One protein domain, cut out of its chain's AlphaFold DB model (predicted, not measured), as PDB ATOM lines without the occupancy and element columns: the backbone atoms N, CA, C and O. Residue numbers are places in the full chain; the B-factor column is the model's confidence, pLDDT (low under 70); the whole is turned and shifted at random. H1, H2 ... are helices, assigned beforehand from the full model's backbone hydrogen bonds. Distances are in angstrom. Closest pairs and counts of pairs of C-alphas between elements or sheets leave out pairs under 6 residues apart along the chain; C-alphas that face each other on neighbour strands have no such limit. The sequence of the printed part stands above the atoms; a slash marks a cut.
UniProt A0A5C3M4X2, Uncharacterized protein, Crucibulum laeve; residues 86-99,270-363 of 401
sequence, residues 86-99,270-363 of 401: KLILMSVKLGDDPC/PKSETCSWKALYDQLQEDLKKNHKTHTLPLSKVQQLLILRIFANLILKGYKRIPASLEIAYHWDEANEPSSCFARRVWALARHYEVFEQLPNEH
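Overview. This is residues 86 to 99 and 270 to 363 of the 401 residues of an uncharacterized protein of Crucibulum laeve (UniProt A0A5C3M4X2). Helix H3 runs through the middle of a rounded body; H2 folds back beside it as a hairpin, H5 crosses it, and H4 and short H1 also pack on it. The 108 printed residues hold five named helices, H1 to H5, and no named strand: all helix. It is compact, radius of gyration of the C-alphas 13.6 A, spanning 36 by 33 by 30 A.

Along the chain. H1, residues 86 to 93, begins at C-alpha 86 (183.108, 164.997, 109.730). H2 is residues 277 to 294, 25.7 A from first to last C-alpha; H3 299 to 316, 25.8 A; H4 321 to 332; H5 340 to 356, 24.3 A, ending at C-alpha 356 (157.934, 153.899, 108.377).

Arrangement. H3 touches H2 at a shallow tilt of 26 degrees, opposite ways; closest C-alphas, Tyr 281 and Ala 312, 5.9 A. Residues 304 to 311 alone touch H5, about perpendicular at 87 degrees; closest C-alphas, Leu 308 and Ala 350, 6.1 A. Each O i to N i+4 pair is within hydrogen-bond range in H1, H3, H4 and H5, and 13 of 14 in H2.

Size, cuts and confidence. Residues 100 to 269 are not printed; C-alphas 99 and 270 are 35.8 A apart. Residues 97 to 99 and 270 have pLDDT under 70.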
ATOM      1  N   LYS A  86     182.768 166.298 109.135       80.50
ATOM      2  CA  LYS A  86     183.108 164.997 109.730       80.50
ATOM      3  C   LYS A  86     182.255 163.873 109.148       80.50
ATOM      4  O   LYS A  86     182.820 162.872 108.725       80.50
ATOM      5  N   LEU A  87     180.940 164.070 109.025       79.12
ATOM      6  CA  LEU A  87     180.040 163.097 108.388       79.12
ATOM      7  C   LEU A  87     180.437 162.837 106.927       79.12
ATOM      8  O   LEU A  87     180.520 161.686 106.508       79.12
ATOM      9  N   ILE A  88     180.772 163.897 106.179       78.88
ATOM     10  CA  ILE A  88     181.345 163.780 104.828       78.88
ATOM     11  C   ILE A  88     182.648 162.986 104.864       78.88
ATOM     12  O   ILE A  88     182.852 162.075 104.074       78.88
ATOM     13  N   LEU A  89     183.568 163.331 105.763       83.75
ATOM     14  CA  LEU A  89     184.860 162.656 105.845       83.75
ATOM     15  C   LEU A  89     184.697 161.163 106.163       83.75
ATOM     16  O   LEU A  89     185.423 160.332 105.621       83.75
ATOM     17  N   MET A  90     183.740 160.822 107.017       80.06
ATOM     18  CA  MET A  90     183.422 159.452 107.386       80.06
ATOM     19  C   MET A  90     182.815 158.681 106.210       80.06
ATOM     20  O   MET A  90     183.282 157.582 105.923       80.06
ATOM     21  N   SER A  91     181.868 159.258 105.460       78.38
ATOM     22  CA  SER A  91     181.335 158.608 104.253       78.38
ATOM     23  C   SER A  91     182.447 158.328 103.234       78.38
ATOM     24  O   SER A  91     182.524 157.231 102.687       78.38
ATOM     25  N   VAL A  92     183.393 159.261 103.080       83.25
ATOM     26  CA  VAL A  92     184.576 159.087 102.220       83.25
ATOM     27  C   VAL A  92     185.473 157.947 102.690       83.25
ATOM     28  O   VAL A  92     185.880 157.111 101.885       83.25
ATOM     29  N   LYS A  93     185.770 157.865 103.995       83.06
ATOM     30  CA  LYS A  93     186.517 156.730 104.571       83.06
ATOM     31  C   LYS A  93     185.796 155.406 104.346       83.06
ATOM     32  O   LYS A  93     186.430 154.367 104.182       83.06
ATOM     33  N   LEU A  94     184.468 155.444 104.310       80.50
ATOM     34  CA  LEU A  94     183.647 154.288 104.014       80.50
ATOM     35  C   LEU A  94     183.612 153.939 102.511       80.50
ATOM     36  O   LEU A  94     182.909 153.005 102.136       80.50
ATOM     37  N   GLY A  95     184.414 154.578 101.662       77.50
ATOM     38  CA  GLY A  95     184.454 154.280 100.228       77.50
ATOM     39  C   GLY A  95     183.200 154.739  99.486       77.50
ATOM     40  O   GLY A  95     182.996 154.349  98.341       77.50
ATOM     41  N   ASP A  96     182.367 155.551 100.138       76.62
ATOM     42  CA  ASP A  96     181.329 156.325  99.473       76.62
ATOM     43  C   ASP A  96     182.027 157.456  98.710       76.62
ATOM     44  O   ASP A  96     182.940 158.090  99.251       76.62
ATOM     45  N   ASP A  97     181.659 157.688  97.452       69.81
ATOM     46  CA  ASP A  97     182.400 158.625  96.611       69.81
ATOM     47  C   ASP A  97     182.253 160.065  97.158       69.81
ATOM     48  O   ASP A  97     181.148 160.619  97.111       69.81
ATOM     49  N   PRO A  98     183.331 160.725  97.646       59.66
ATOM     50  CA  PRO A  98     183.293 162.165  97.945       59.66
ATOM     51  C   PRO A  98     182.849 162.985  96.734       59.66
ATOM     52  O   PRO A  98     182.293 164.072  96.884       59.66
ATOM     53  N   CYS A  99     183.198 162.458  95.558       53.50
ATOM     54  CA  CYS A  99     182.928 162.896  94.197       53.50
ATOM     55  C   CYS A  99     181.451 163.045  93.866       53.50
ATOM     56  O   CYS A  99     181.074 163.944  93.112       53.50
ATOM     57  N   PRO A 270     152.750 150.530 111.278       69.12
ATOM     58  CA  PRO A 270     153.891 149.885 110.648       69.12
ATOM     59  C   PRO A 270     153.478 149.308 109.296       69.12
ATOM     60  O   PRO A 270     152.465 148.611 109.188       69.12
ATOM     61  N   LYS A 271     154.274 149.561 108.253       74.69
ATOM     62  CA  LYS A 271     154.135 148.807 107.005       74.69
ATOM     63  C   LYS A 271     154.537 147.359 107.297       74.69
ATOM     64  O   LYS A 271     155.541 147.106 107.956       74.69
ATOM     65  N   SER A 272     153.748 146.398 106.827       72.88
ATOM     66  CA  SER A 272     153.915 144.974 107.151       72.88
ATOM     67  C   SER A 272     155.172 144.323 106.557       72.88
ATOM     68  O   SER A 272     155.474 143.178 106.883       72.88
ATOM     69  N   GLU A 273     155.911 145.024 105.696       85.06
ATOM     70  CA  GLU A 273     157.091 144.501 105.011       85.06
ATOM     71  C   GLU A 273     158.331 145.291 105.438       85.06
ATOM     72  O   GLU A 273     158.480 146.465 105.111       85.06
ATOM     73  N   THR A 274     159.234 144.651 106.186       82.31
ATOM     74  CA  THR A 274     160.527 145.251 106.537       82.31
ATOM     75  C   THR A 274     161.356 145.433 105.272       82.31
ATOM     76  O   THR A 274     161.759 144.447 104.645       82.31
ATOM     77  N   CYS A 275     161.633 146.678 104.900       88.69
ATOM     78  CA  CYS A 275     162.443 146.973 103.730       88.69
ATOM     79  C   CYS A 275     163.903 146.549 103.921       88.69
ATOM     80  O   CYS A 275     164.485 146.654 105.001       88.69
ATOM     81  N   SER A 276     164.530 146.071 102.843       94.44
ATOM     82  CA  SER A 276     165.960 145.751 102.874       94.44
ATOM     83  C   SER A 276     166.795 147.023 103.066       94.44
ATOM     84  O   SER A 276     166.518 148.046 102.441       94.44
ATOM     85  N   TRP A 277     167.873 146.956 103.857       94.56
ATOM     86  CA  TRP A 277     168.767 148.106 104.084       94.56
ATOM     87  C   TRP A 277     169.356 148.697 102.801       94.56
ATOM     88  O   TRP A 277     169.644 149.888 102.750       94.56
ATOM     89  N   LYS A 278     169.500 147.888 101.745       96.00
ATOM     90  CA  LYS A 278     169.928 148.366 100.430       96.00
ATOM     91  C   LYS A 278     168.868 149.257  99.777       96.00
ATOM     92  O   LYS A 278     169.199 150.345  99.327       96.00
ATOM     93  N   ALA A 279     167.605 148.827  99.784       95.50
ATOM     94  CA  ALA A 279     166.500 149.639  99.277       95.50
ATOM     95  C   ALA A 279     166.329 150.931 100.094       95.50
ATOM     96  O   ALA A 279     166.162 152.000  99.513       95.50
ATOM     97  N   LEU A 280     166.461 150.850 101.427       95.19
ATOM     98  CA  LEU A 280     166.445 152.031 102.298       95.19
ATOM     99  C   LEU A 280     167.594 152.994 101.978       95.19
ATOM    100  O   LEU A 280     167.381 154.201 101.946       95.19
ATOM    101  N   TYR A 281     168.801 152.484 101.716       95.50
ATOM    102  CA  TYR A 281     169.941 153.309 101.315       95.50
ATOM    103  C   TYR A 281     169.672 154.063 100.004       95.50
ATOM    104  O   TYR A 281     169.873 155.278  99.943       95.50
ATOM    105  N   ASP A 282     169.171 153.364  98.982       95.50
ATOM    106  CA  ASP A 282     168.839 153.967  97.687       95.50
ATOM    107  C   ASP A 282     167.739 155.036  97.844       95.50
ATOM    108  O   ASP A 282     167.859 156.144  97.315       95.50
ATOM    109  N   GLN A 283     166.713 154.756  98.657       95.25
ATOM    110  CA  GLN A 283     165.652 155.713  98.983       95.25
ATOM    111  C   GLN A 283     166.193 156.948  99.718       95.25
ATOM    112  O   GLN A 283     165.886 158.073  99.330       95.25
ATOM    113  N   LEU A 284     167.037 156.768 100.738       94.88
ATOM    114  CA  LEU A 284     167.683 157.876 101.455       94.88
ATOM    115  C   LEU A 284     168.500 158.754 100.497       94.88
ATOM    116  O   LEU A 284     168.496 159.983 100.615       94.88
ATOM    117  N   GLN A 285     169.181 158.146  99.520       94.00
ATOM    118  CA  GLN A 285     169.929 158.879  98.502       94.00
ATOM    119  C   GLN A 285     168.996 159.671  97.574       94.00
ATOM    120  O   GLN A 285     169.292 160.824  97.246       94.00
ATOM    121  N   GLU A 286     167.864 159.098  97.168       94.19
ATOM    122  CA  GLU A 286     166.845 159.821  96.409       94.19
ATOM    123  C   GLU A 286     166.239 160.980  97.194       94.19
ATOM    124  O   GLU A 286     166.094 162.072  96.645       94.19
ATOM    125  N   ASP A 287     165.899 160.770  98.462       92.44
ATOM    126  CA  ASP A 287     165.271 161.786  99.298       92.44
ATOM    127  C   ASP A 287     166.237 162.946  99.539       92.44
ATOM    128  O   ASP A 287     165.870 164.109  99.357       92.44
ATOM    129  N   LEU A 288     167.517 162.670  99.798       91.56
ATOM    130  CA  LEU A 288     168.550 163.709  99.830       91.56
ATOM    131  C   LEU A 288     168.643 164.473  98.493       91.56
ATOM    132  O   LEU A 288     168.676 165.708  98.492       91.56
ATOM    133  N   LYS A 289     168.613 163.779  97.345       90.69
ATOM    134  CA  LYS A 289     168.653 164.399  96.003       90.69
ATOM    135  C   LYS A 289     167.408 165.243  95.695       90.69
ATOM    136  O   LYS A 289     167.528 166.306  95.080       90.69
ATOM    137  N   LYS A 290     166.216 164.792  96.096       90.56
ATOM    138  CA  LYS A 290     164.939 165.509  95.917       90.56
ATOM    139  C   LYS A 290     164.951 166.807  96.722       90.56
ATOM    140  O   LYS A 290     164.742 167.881  96.160       90.56
ATOM    141  N   ASN A 291     165.301 166.715  98.002       85.44
ATOM    142  CA  ASN A 291     165.271 167.843  98.930       85.44
ATOM    143  C   ASN A 291     166.364 168.881  98.656       85.44
ATOM    144  O   ASN A 291     166.165 170.078  98.874       85.44
ATOM    145  N   HIS A 292     167.495 168.449  98.097       77.00
ATOM    146  CA  HIS A 292     168.532 169.350  97.607       77.00
ATOM    147  C   HIS A 292     168.002 170.325  96.544       77.00
ATOM    148  O   HIS A 292     168.323 171.512  96.570       77.00
ATOM    149  N   LYS A 293     167.197 169.839  95.591       83.44
ATOM    150  CA  LYS A 293     166.688 170.662  94.483       83.44
ATOM    151  C   LYS A 293     165.662 171.689  94.952       83.44
ATOM    152  O   LYS A 293     165.591 172.777  94.390       83.44
ATOM    153  N   THR A 294     164.866 171.338  95.956       84.12
ATOM    154  CA  THR A 294     163.755 172.167  96.428       84.12
ATOM    155  C   THR A 294     164.145 173.108  97.563       84.12
ATOM    156  O   THR A 294     163.429 174.077  97.793       84.12
ATOM    157  N   HIS A 295     165.263 172.862  98.264       78.50
ATOM    158  CA  HIS A 295     165.683 173.626  99.451       78.50
ATOM    159  C   HIS A 295     164.594 173.744 100.538       78.50
ATOM    160  O   HIS A 295     164.648 174.638 101.379       78.50
ATOM    161  N   THR A 296     163.596 172.860 100.526       86.06
ATOM    162  CA  THR A 296     162.414 172.962 101.391       86.06
ATOM    163  C   THR A 296     162.602 172.319 102.756       86.06
ATOM    164  O   THR A 296     161.856 172.656 103.671       86.06
ATOM    165  N   LEU A 297     163.567 171.408 102.917       85.75
ATOM    166  CA  LEU A 297     163.770 170.744 104.202       85.75
ATOM    167  C   LEU A 297     164.579 171.597 105.188       85.75
ATOM    168  O   LEU A 297     165.576 172.212 104.791       85.75
ATOM    169  N   PRO A 298     164.205 171.577 106.480       88.50
ATOM    170  CA  PRO A 298     165.023 172.154 107.536       88.50
ATOM    171  C   PRO A 298     166.345 171.384 107.679       88.50
ATOM    172  O   PRO A 298     166.455 170.207 107.327       88.50
ATOM    173  N   LEU A 299     167.370 172.067 108.193       85.81
ATOM    174  CA  LEU A 299     168.723 171.517 108.314       85.81
ATOM    175  C   LEU A 299     168.776 170.272 109.215       85.81
ATOM    176  O   LEU A 299     169.508 169.338 108.894       85.81
ATOM    177  N   SER A 300     167.968 170.241 110.276       87.25
ATOM    178  CA  SER A 300     167.812 169.101 111.190       87.25
ATOM    179  C   SER A 300     167.446 167.815 110.444       87.25
ATOM    180  O   SER A 300     168.137 166.802 110.554       87.25
ATOM    181  N   LYS A 301     166.430 167.879 109.574       90.56
ATOM    182  CA  LYS A 301     165.992 166.754 108.734       90.56
ATOM    183  C   LYS A 301     167.089 166.287 107.783       90.56
ATOM    184  O   LYS A 301     167.281 165.089 107.594       90.56
ATOM    185  N   VAL A 302     167.848 167.220 107.205       91.00
ATOM    186  CA  VAL A 302     168.990 166.881 106.340       91.00
ATOM    187  C   VAL A 302     170.083 166.156 107.131       91.00
ATOM    188  O   VAL A 302     170.638 165.177 106.633       91.00
ATOM    189  N   GLN A 303     170.378 166.593 108.358       90.81
ATOM    190  CA  GLN A 303     171.343 165.925 109.239       90.81
ATOM    191  C   GLN A 303     170.879 164.515 109.628       90.81
ATOM    192  O   GLN A 303     171.671 163.579 109.533       90.81
ATOM    193  N   GLN A 304     169.601 164.333 109.971       93.19
ATOM    194  CA  GLN A 304     169.029 163.013 110.265       93.19
ATOM    195  C   GLN A 304     169.155 162.047 109.081       93.19
ATOM    196  O   GLN A 304     169.604 160.917 109.259       93.19
ATOM    197  N   LEU A 305     168.839 162.489 107.857       94.31
ATOM    198  CA  LEU A 305     169.012 161.663 106.652       94.31
ATOM    199  C   LEU A 305     170.478 161.289 106.404       94.31
ATOM    200  O   LEU A 305     170.768 160.176 105.968       94.31
ATOM    201  N   LEU A 306     171.412 162.201 106.684       93.00
ATOM    202  CA  LEU A 306     172.850 161.940 106.588       93.00
ATOM    203  C   LEU A 306     173.303 160.869 107.585       93.00
ATOM    204  O   LEU A 306     174.015 159.944 107.194       93.00
ATOM    205  N   ILE A 307     172.862 160.968 108.840       94.75
ATOM    206  CA  ILE A 307     173.127 159.967 109.881       94.75
ATOM    207  C   ILE A 307     172.588 158.600 109.444       94.75
ATOM    208  O   ILE A 307     173.327 157.616 109.455       94.75
ATOM    209  N   LEU A 308     171.335 158.544 108.981       96.12
ATOM    210  CA  LEU A 308     170.698 157.314 108.505       96.12
ATOM    211  C   LEU A 308     171.418 156.700 107.303       96.12
ATOM    212  O   LEU A 308     171.594 155.483 107.247       96.12
ATOM    213  N   ARG A 309     171.883 157.525 106.358       95.38
ATOM    214  CA  ARG A 309     172.671 157.065 105.206       95.38
ATOM    215  C   ARG A 309     173.976 156.410 105.653       95.38
ATOM    216  O   ARG A 309     174.318 155.336 105.160       95.38
ATOM    217  N   ILE A 310     174.706 157.047 106.570       95.50
ATOM    218  CA  ILE A 310     175.968 156.514 107.102       95.50
ATOM    219  C   ILE A 310     175.711 155.211 107.861       95.50
ATOM    220  O   ILE A 310     176.422 154.231 107.642       95.50
ATOM    221  N   PHE A 311     174.657 155.173 108.678       96.56
ATOM    222  CA  PHE A 311     174.232 153.971 109.385       96.56
ATOM    223  C   PHE A 311     173.937 152.826 108.410       96.56
ATOM    224  O   PHE A 311     174.529 151.756 108.528       96.56
ATOM    225  N   ALA A 312     173.109 153.057 107.388       96.38
ATOM    226  CA  ALA A 312     172.792 152.052 106.377       96.38
ATOM    227  C   ALA A 312     174.046 151.552 105.635       96.38
ATOM    228  O   ALA A 312     174.191 150.349 105.426       96.38
ATOM    229  N   ASN A 313     174.994 152.438 105.300       95.69
ATOM    230  CA  ASN A 313     176.268 152.056 104.680       95.69
ATOM    231  C   ASN A 313     177.104 151.145 105.604       95.69
ATOM    232  O   ASN A 313     177.604 150.108 105.167       95.69
ATOM    233  N   LEU A 314     177.194 151.463 106.901       95.94
ATOM    234  CA  LEU A 314     177.859 150.599 107.884       95.94
ATOM    235  C   LEU A 314     177.201 149.213 107.964       95.94
ATOM    236  O   LEU A 314     177.905 148.202 107.943       95.94
ATOM    237  N   ILE A 315     175.868 149.137 107.964       96.94
ATOM    238  CA  ILE A 315     175.160 147.847 107.927       96.94
ATOM    239  C   ILE A 315     175.478 147.069 106.644       96.94
ATOM    240  O   ILE A 315     175.782 145.877 106.708       96.94
ATOM    241  N   LEU A 316     175.477 147.728 105.480       95.25
ATOM    242  CA  LEU A 316     175.818 147.103 104.194       95.25
ATOM    243  C   LEU A 316     177.262 146.580 104.150       95.25
ATOM    244  O   LEU A 316     177.548 145.614 103.445       95.25
ATOM    245  N   LYS A 317     178.161 147.170 104.941       95.06
ATOM    246  CA  LYS A 317     179.540 146.700 105.138       95.06
ATOM    247  C   LYS A 317     179.671 145.519 106.096       95.06
ATOM    248  O   LYS A 317     180.775 145.012 106.275       95.06
ATOM    249  N   GLY A 318     178.572 145.079 106.702       95.94
ATOM    250  CA  GLY A 318     178.539 143.956 107.631       95.94
ATOM    251  C   GLY A 318     178.678 144.346 109.102       95.94
ATOM    252  O   GLY A 318     178.818 143.457 109.943       95.94
ATOM    253  N   TYR A 319     178.618 145.638 109.446       95.69
ATOM    254  CA  TYR A 319     178.520 146.035 110.849       95.69
ATOM    255  C   TYR A 319     177.153 145.621 111.404       95.69
ATOM    256  O   TYR A 319     176.125 145.693 110.729       95.69
ATOM    257  N   LYS A 320     177.130 145.186 112.666       95.44
ATOM    258  CA  LYS A 320     175.870 144.976 113.394       95.44
ATOM    259  C   LYS A 320     175.257 146.338 113.750       95.44
ATOM    260  O   LYS A 320     175.967 147.335 113.825       95.44
ATOM    261  N   ARG A 321     173.950 146.363 114.040       94.88
ATOM    262  CA  ARG A 321     173.197 147.597 114.347       94.88
ATOM    263  C   ARG A 321     173.800 148.421 115.490       94.88
ATOM    264  O   ARG A 321     174.015 149.610 115.310       94.88
ATOM    265  N   ILE A 322     174.113 147.787 116.620       92.56
ATOM    266  CA  ILE A 322     174.650 148.477 117.807       92.56
ATOM    267  C   ILE A 322     176.081 149.011 117.565       92.56
ATOM    268  O   ILE A 322     176.311 150.197 117.774       92.56
ATOM    269  N   PRO A 323     177.044 148.216 117.052       95.19
ATOM    270  CA  PRO A 323     178.356 148.747 116.670       95.19
ATOM    271  C   PRO A 323     178.288 149.883 115.647       95.19
ATOM    272  O   PRO A 323     179.042 150.840 115.752       95.19
ATOM    273  N   ALA A 324     177.379 149.801 114.669       96.25
ATOM    274  CA  ALA A 324     177.234 150.849 113.666       96.25
ATOM    275  C   ALA A 324     176.787 152.187 114.276       96.25
ATOM    276  O   ALA A 324     177.289 153.231 113.865       96.25
ATOM    277  N   SER A 325     175.872 152.182 115.253       95.81
ATOM    278  CA  SER A 325     175.467 153.422 115.923       95.81
ATOM    279  C   SER A 325     176.552 153.971 116.850       95.81
ATOM    280  O   SER A 325     176.750 155.184 116.874       95.81
ATOM    281  N   LEU A 326     177.300 153.104 117.543       93.69
ATOM    282  CA  LEU A 326     178.444 153.509 118.369       93.69
ATOM    283  C   LEU A 326     179.561 154.160 117.544       93.69
ATOM    284  O   LEU A 326     180.103 155.175 117.964       93.69
ATOM    285  N   GLU A 327     179.870 153.637 116.356       94.44
ATOM    286  CA  GLU A 327     180.865 154.240 115.454       94.44
ATOM    287  C   GLU A 327     180.451 155.639 114.982       94.44
ATOM    288  O   GLU A 327     181.273 156.549 114.870       94.44
ATOM    289  N   ILE A 328     179.155 155.843 114.727       93.94
ATOM    290  CA  ILE A 328     178.639 157.175 114.392       93.94
ATOM    291  C   ILE A 328     178.766 158.104 115.603       93.94
ATOM    292  O   ILE A 328     179.203 159.238 115.428       93.94
ATOM    293  N   ALA A 329     178.434 157.631 116.808       92.94
ATOM    294  CA  ALA A 329     178.556 158.412 118.039       92.94
ATOM    295  C   ALA A 329     180.003 158.800 118.349       92.94
ATOM    296  O   ALA A 329     180.277 159.963 118.617       92.94
ATOM    297  N   TYR A 330     180.944 157.868 118.194       90.50
ATOM    298  CA  TYR A 330     182.373 158.128 118.357       90.50
ATOM    299  C   TYR A 330     182.888 159.231 117.421       90.50
ATOM    300  O   TYR A 330     183.762 160.013 117.774       90.50
ATOM    301  N   HIS A 331     182.360 159.311 116.198       88.62
ATOM    302  CA  HIS A 331     182.714 160.381 115.264       88.62
ATOM    303  C   HIS A 331     181.955 161.688 115.493       88.62
ATOM    304  O   HIS A 331     182.374 162.736 114.981       88.62
ATOM    305  N   TRP A 332     180.830 161.610 116.195       84.75
ATOM    306  CA  TRP A 332     180.004 162.748 116.544       84.75
ATOM    307  C   TRP A 332     180.634 163.539 117.681       84.75
ATOM    308  O   TRP A 332     180.817 164.751 117.549       84.75
ATOM    309  N   ASP A 333     181.024 162.833 118.739       83.38
ATOM    310  CA  ASP A 333     181.642 163.433 119.905       83.38
ATOM    311  C   ASP A 333     183.081 163.880 119.619       83.38
ATOM    312  O   ASP A 333     183.852 163.225 118.913       83.38
ATOM    313  N   GLU A 334     183.437 165.065 120.113       74.31
ATOM    314  CA  GLU A 334     184.840 165.502 120.165       74.31
ATOM    315  C   GLU A 334     185.534 164.992 121.421       74.31
ATOM    316  O   GLU A 334     186.763 164.900 121.442       74.31
ATOM    317  N   ALA A 335     184.748 164.631 122.437       73.44
ATOM    318  CA  ALA A 335     185.229 163.869 123.566       73.44
ATOM    319  C   ALA A 335     185.682 162.484 123.079       73.44
ATOM    320  O   ALA A 335     185.049 161.861 122.232       73.44
ATOM    321  N   ASN A 336     186.791 161.980 123.620       73.81
ATOM    322  CA  ASN A 336     187.329 160.663 123.255       73.81
ATOM    323  C   ASN A 336     186.428 159.488 123.698       73.81
ATOM    324  O   ASN A 336     186.811 158.331 123.524       73.81
ATOM    325  N   GLU A 337     185.259 159.769 124.271       80.12
ATOM    326  CA  GLU A 337     184.306 158.783 124.757       80.12
ATOM    327  C   GLU A 337     183.023 158.846 123.918       80.12
ATOM    328  O   GLU A 337     182.443 159.920 123.758       80.12
ATOM    329  N   PRO A 338     182.573 157.718 123.341       77.81
ATOM    330  CA  PRO A 338     181.348 157.690 122.559       77.81
ATOM    331  C   PRO A 338     180.140 157.905 123.473       77.81
ATOM    332  O   PRO A 338     179.894 157.110 124.383       77.81
ATOM    333  N   SER A 339     179.332 158.922 123.186       86.44
ATOM    334  CA  SER A 339     178.060 159.128 123.877       86.44
ATOM    335  C   SER A 339     177.092 157.970 123.594       86.44
ATOM    336  O   SER A 339     176.505 157.841 122.514       86.44
ATOM    337  N   SER A 340     176.906 157.109 124.600       87.44
ATOM    338  CA  SER A 340     175.935 156.001 124.582       87.44
ATOM    339  C   SER A 340     174.533 156.496 124.206       87.44
ATOM    340  O   SER A 340     173.841 155.878 123.394       87.44
ATOM    341  N   CYS A 341     174.147 157.663 124.720       87.31
ATOM    342  CA  CYS A 341     172.845 158.290 124.503       87.31
ATOM    343  C   CYS A 341     172.633 158.637 123.023       87.31
ATOM    344  O   CYS A 341     171.601 158.306 122.432       87.31
ATOM    345  N   PHE A 342     173.657 159.191 122.365       89.88
ATOM    346  CA  PHE A 342     173.594 159.477 120.936       89.88
ATOM    347  C   PHE A 342     173.540 158.193 120.099       89.88
ATOM    348  O   PHE A 342     172.749 158.103 119.158       89.88
ATOM    349  N   ALA A 343     174.304 157.159 120.459       92.50
ATOM    350  CA  ALA A 343     174.244 155.868 119.772       92.50
ATOM    351  C   ALA A 343     172.849 155.218 119.864       92.50
ATOM    352  O   ALA A 343     172.348 154.693 118.862       92.50
ATOM    353  N   ARG A 344     172.194 155.279 121.033       88.75
ATOM    354  CA  ARG A 344     170.802 154.821 121.207       88.75
ATOM    355  C   ARG A 344     169.850 155.606 120.313       88.75
ATOM    356  O   ARG A 344     169.066 155.013 119.580       88.75
ATOM    357  N   ARG A 345     169.998 156.928 120.266       89.75
ATOM    358  CA  ARG A 345     169.178 157.797 119.418       89.75
ATOM    359  C   ARG A 345     169.351 157.527 117.923       89.75
ATOM    360  O   ARG A 345     168.363 157.477 117.192       89.75
ATOM    361  N   VAL A 346     170.580 157.316 117.449       94.56
ATOM    362  CA  VAL A 346     170.849 156.911 116.055       94.56
ATOM    363  C   VAL A 346     170.157 155.585 115.740       94.56
ATOM    364  O   VAL A 346     169.571 155.428 114.668       94.56
ATOM    365  N   TRP A 347     170.199 154.639 116.678       94.12
ATOM    366  CA  TRP A 347     169.546 153.346 116.528       94.12
ATOM    367  C   TRP A 347     168.015 153.459 116.494       94.12
ATOM    368  O   TRP A 347     167.397 152.902 115.585       94.12
ATOM    369  N   ALA A 348     167.414 154.231 117.403       90.25
ATOM    370  CA  ALA A 348     165.979 154.504 117.424       90.25
ATOM    371  C   ALA A 348     165.515 155.183 116.124       90.25
ATOM    372  O   ALA A 348     164.549 154.746 115.495       90.25
ATOM    373  N   LEU A 349     166.272 156.175 115.640       94.00
ATOM    374  CA  LEU A 349     166.016 156.842 114.362       94.00
ATOM    375  C   LEU A 349     166.061 155.854 113.185       94.00
ATOM    376  O   LEU A 349     165.183 155.871 112.321       94.00
ATOM    377  N   ALA A 350     167.064 154.972 113.153       94.81
ATOM    378  CA  ALA A 350     167.191 153.943 112.124       94.81
ATOM    379  C   ALA A 350     166.045 152.930 112.174       94.81
ATOM    380  O   ALA A 350     165.534 152.532 111.127       94.81
ATOM    381  N   ARG A 351     165.611 152.541 113.377       92.25
ATOM    382  CA  ARG A 351     164.489 151.625 113.575       92.25
ATOM    383  C   ARG A 351     163.171 152.240 113.118       92.25
ATOM    384  O   ARG A 351     162.423 151.578 112.406       92.25
ATOM    385  N   HIS A 352     162.921 153.500 113.466       91.75
ATOM    386  CA  HIS A 352     161.755 154.242 112.992       91.75
ATOM    387  C   HIS A 352     161.743 154.311 111.459       91.75
ATOM    388  O   HIS A 352     160.742 153.991 110.820       91.75
ATOM    389  N   TYR A 353     162.875 154.662 110.843       93.44
ATOM    390  CA  TYR A 353     162.960 154.755 109.385       93.44
ATOM    391  C   TYR A 353     162.794 153.397 108.686       93.44
ATOM    392  O   TYR A 353     162.192 153.328 107.622       93.44
ATOM    393  N   GLU A 354     163.282 152.306 109.284       93.25
ATOM    394  CA  GLU A 354     163.098 150.940 108.772       93.25
ATOM    395  C   GLU A 354     161.617 150.530 108.714       93.25
ATOM    396  O   GLU A 354     161.220 149.803 107.806       93.25
ATOM    397  N   VAL A 355     160.805 150.992 109.669       90.62
ATOM    398  CA  VAL A 355     159.381 150.638 109.778       90.62
ATOM    399  C   VAL A 355     158.490 151.572 108.953       90.62
ATOM    400  O   VAL A 355     157.515 151.125 108.344       90.62
ATOM    401  N   PHE A 356     158.810 152.867 108.934       90.00
ATOM    402  CA  PHE A 356     157.934 153.899 108.377       90.00
ATOM    403  C   PHE A 356     158.416 154.485 107.051       90.00
ATOM    404  O   PHE A 356     157.631 155.135 106.361       90.00
ATOM    405  N   GLU A 357     159.681 154.256 106.678       92.44
ATOM    406  CA  GLU A 357     160.334 154.823 105.485       92.44
ATOM    407  C   GLU A 357     160.254 156.356 105.416       92.44
ATOM    408  O   GLU A 357     160.334 156.960 104.344       92.44
ATOM    409  N   GLN A 358     160.038 156.989 106.568       92.06
ATOM    410  CA  GLN A 358     159.899 158.424 106.746       92.06
ATOM    411  C   GLN A 358     160.617 158.826 108.032       92.06
ATOM    412  O   GLN A 358     160.722 158.049 108.987       92.06
ATOM    413  N   LEU A 359     161.137 160.054 108.048       92.00
ATOM    414  CA  LEU A 359     161.708 160.622 109.264       92.00
ATOM    415  C   LEU A 359     160.601 160.816 110.306       92.00
ATOM    416  O   LEU A 359     159.500 161.214 109.916       92.00
ATOM    417  N   PRO A 360     160.895 160.620 111.604       89.25
ATOM    418  CA  PRO A 360     159.964 160.981 112.667       89.25
ATOM    419  C   PRO A 360     159.536 162.434 112.508       89.25
ATOM    420  O   PRO A 360     160.345 163.273 112.094       89.25
ATOM    421  N   ASN A 361     158.288 162.762 112.823       84.50
ATOM    422  CA  ASN A 361     157.881 164.161 112.859       84.50
ATOM    423  C   ASN A 361     158.675 164.863 113.968       84.50
ATOM    424  O   ASN A 361     158.698 164.422 115.108       84.50
ATOM    425  N   GLU A 362     159.398 165.928 113.618       78.38
ATOM    426  CA  GLU A 362     160.079 166.735 114.632       78.38
ATOM    427  C   GLU A 362     159.027 167.594 115.334       78.38
ATOM    428  O   GLU A 362     158.558 168.589 114.773       78.38
ATOM    429  N   HIS A 363     158.658 167.183 116.545       70.38
ATOM    430  CA  HIS A 363     157.864 167.982 117.481       70.38
ATOM    431  C   HIS A 363     158.737 168.949 118.294       70.38
ATOM    432  O   HIS A 363     158.231 169.864 118.940       70.38
TER     433      HIS A 363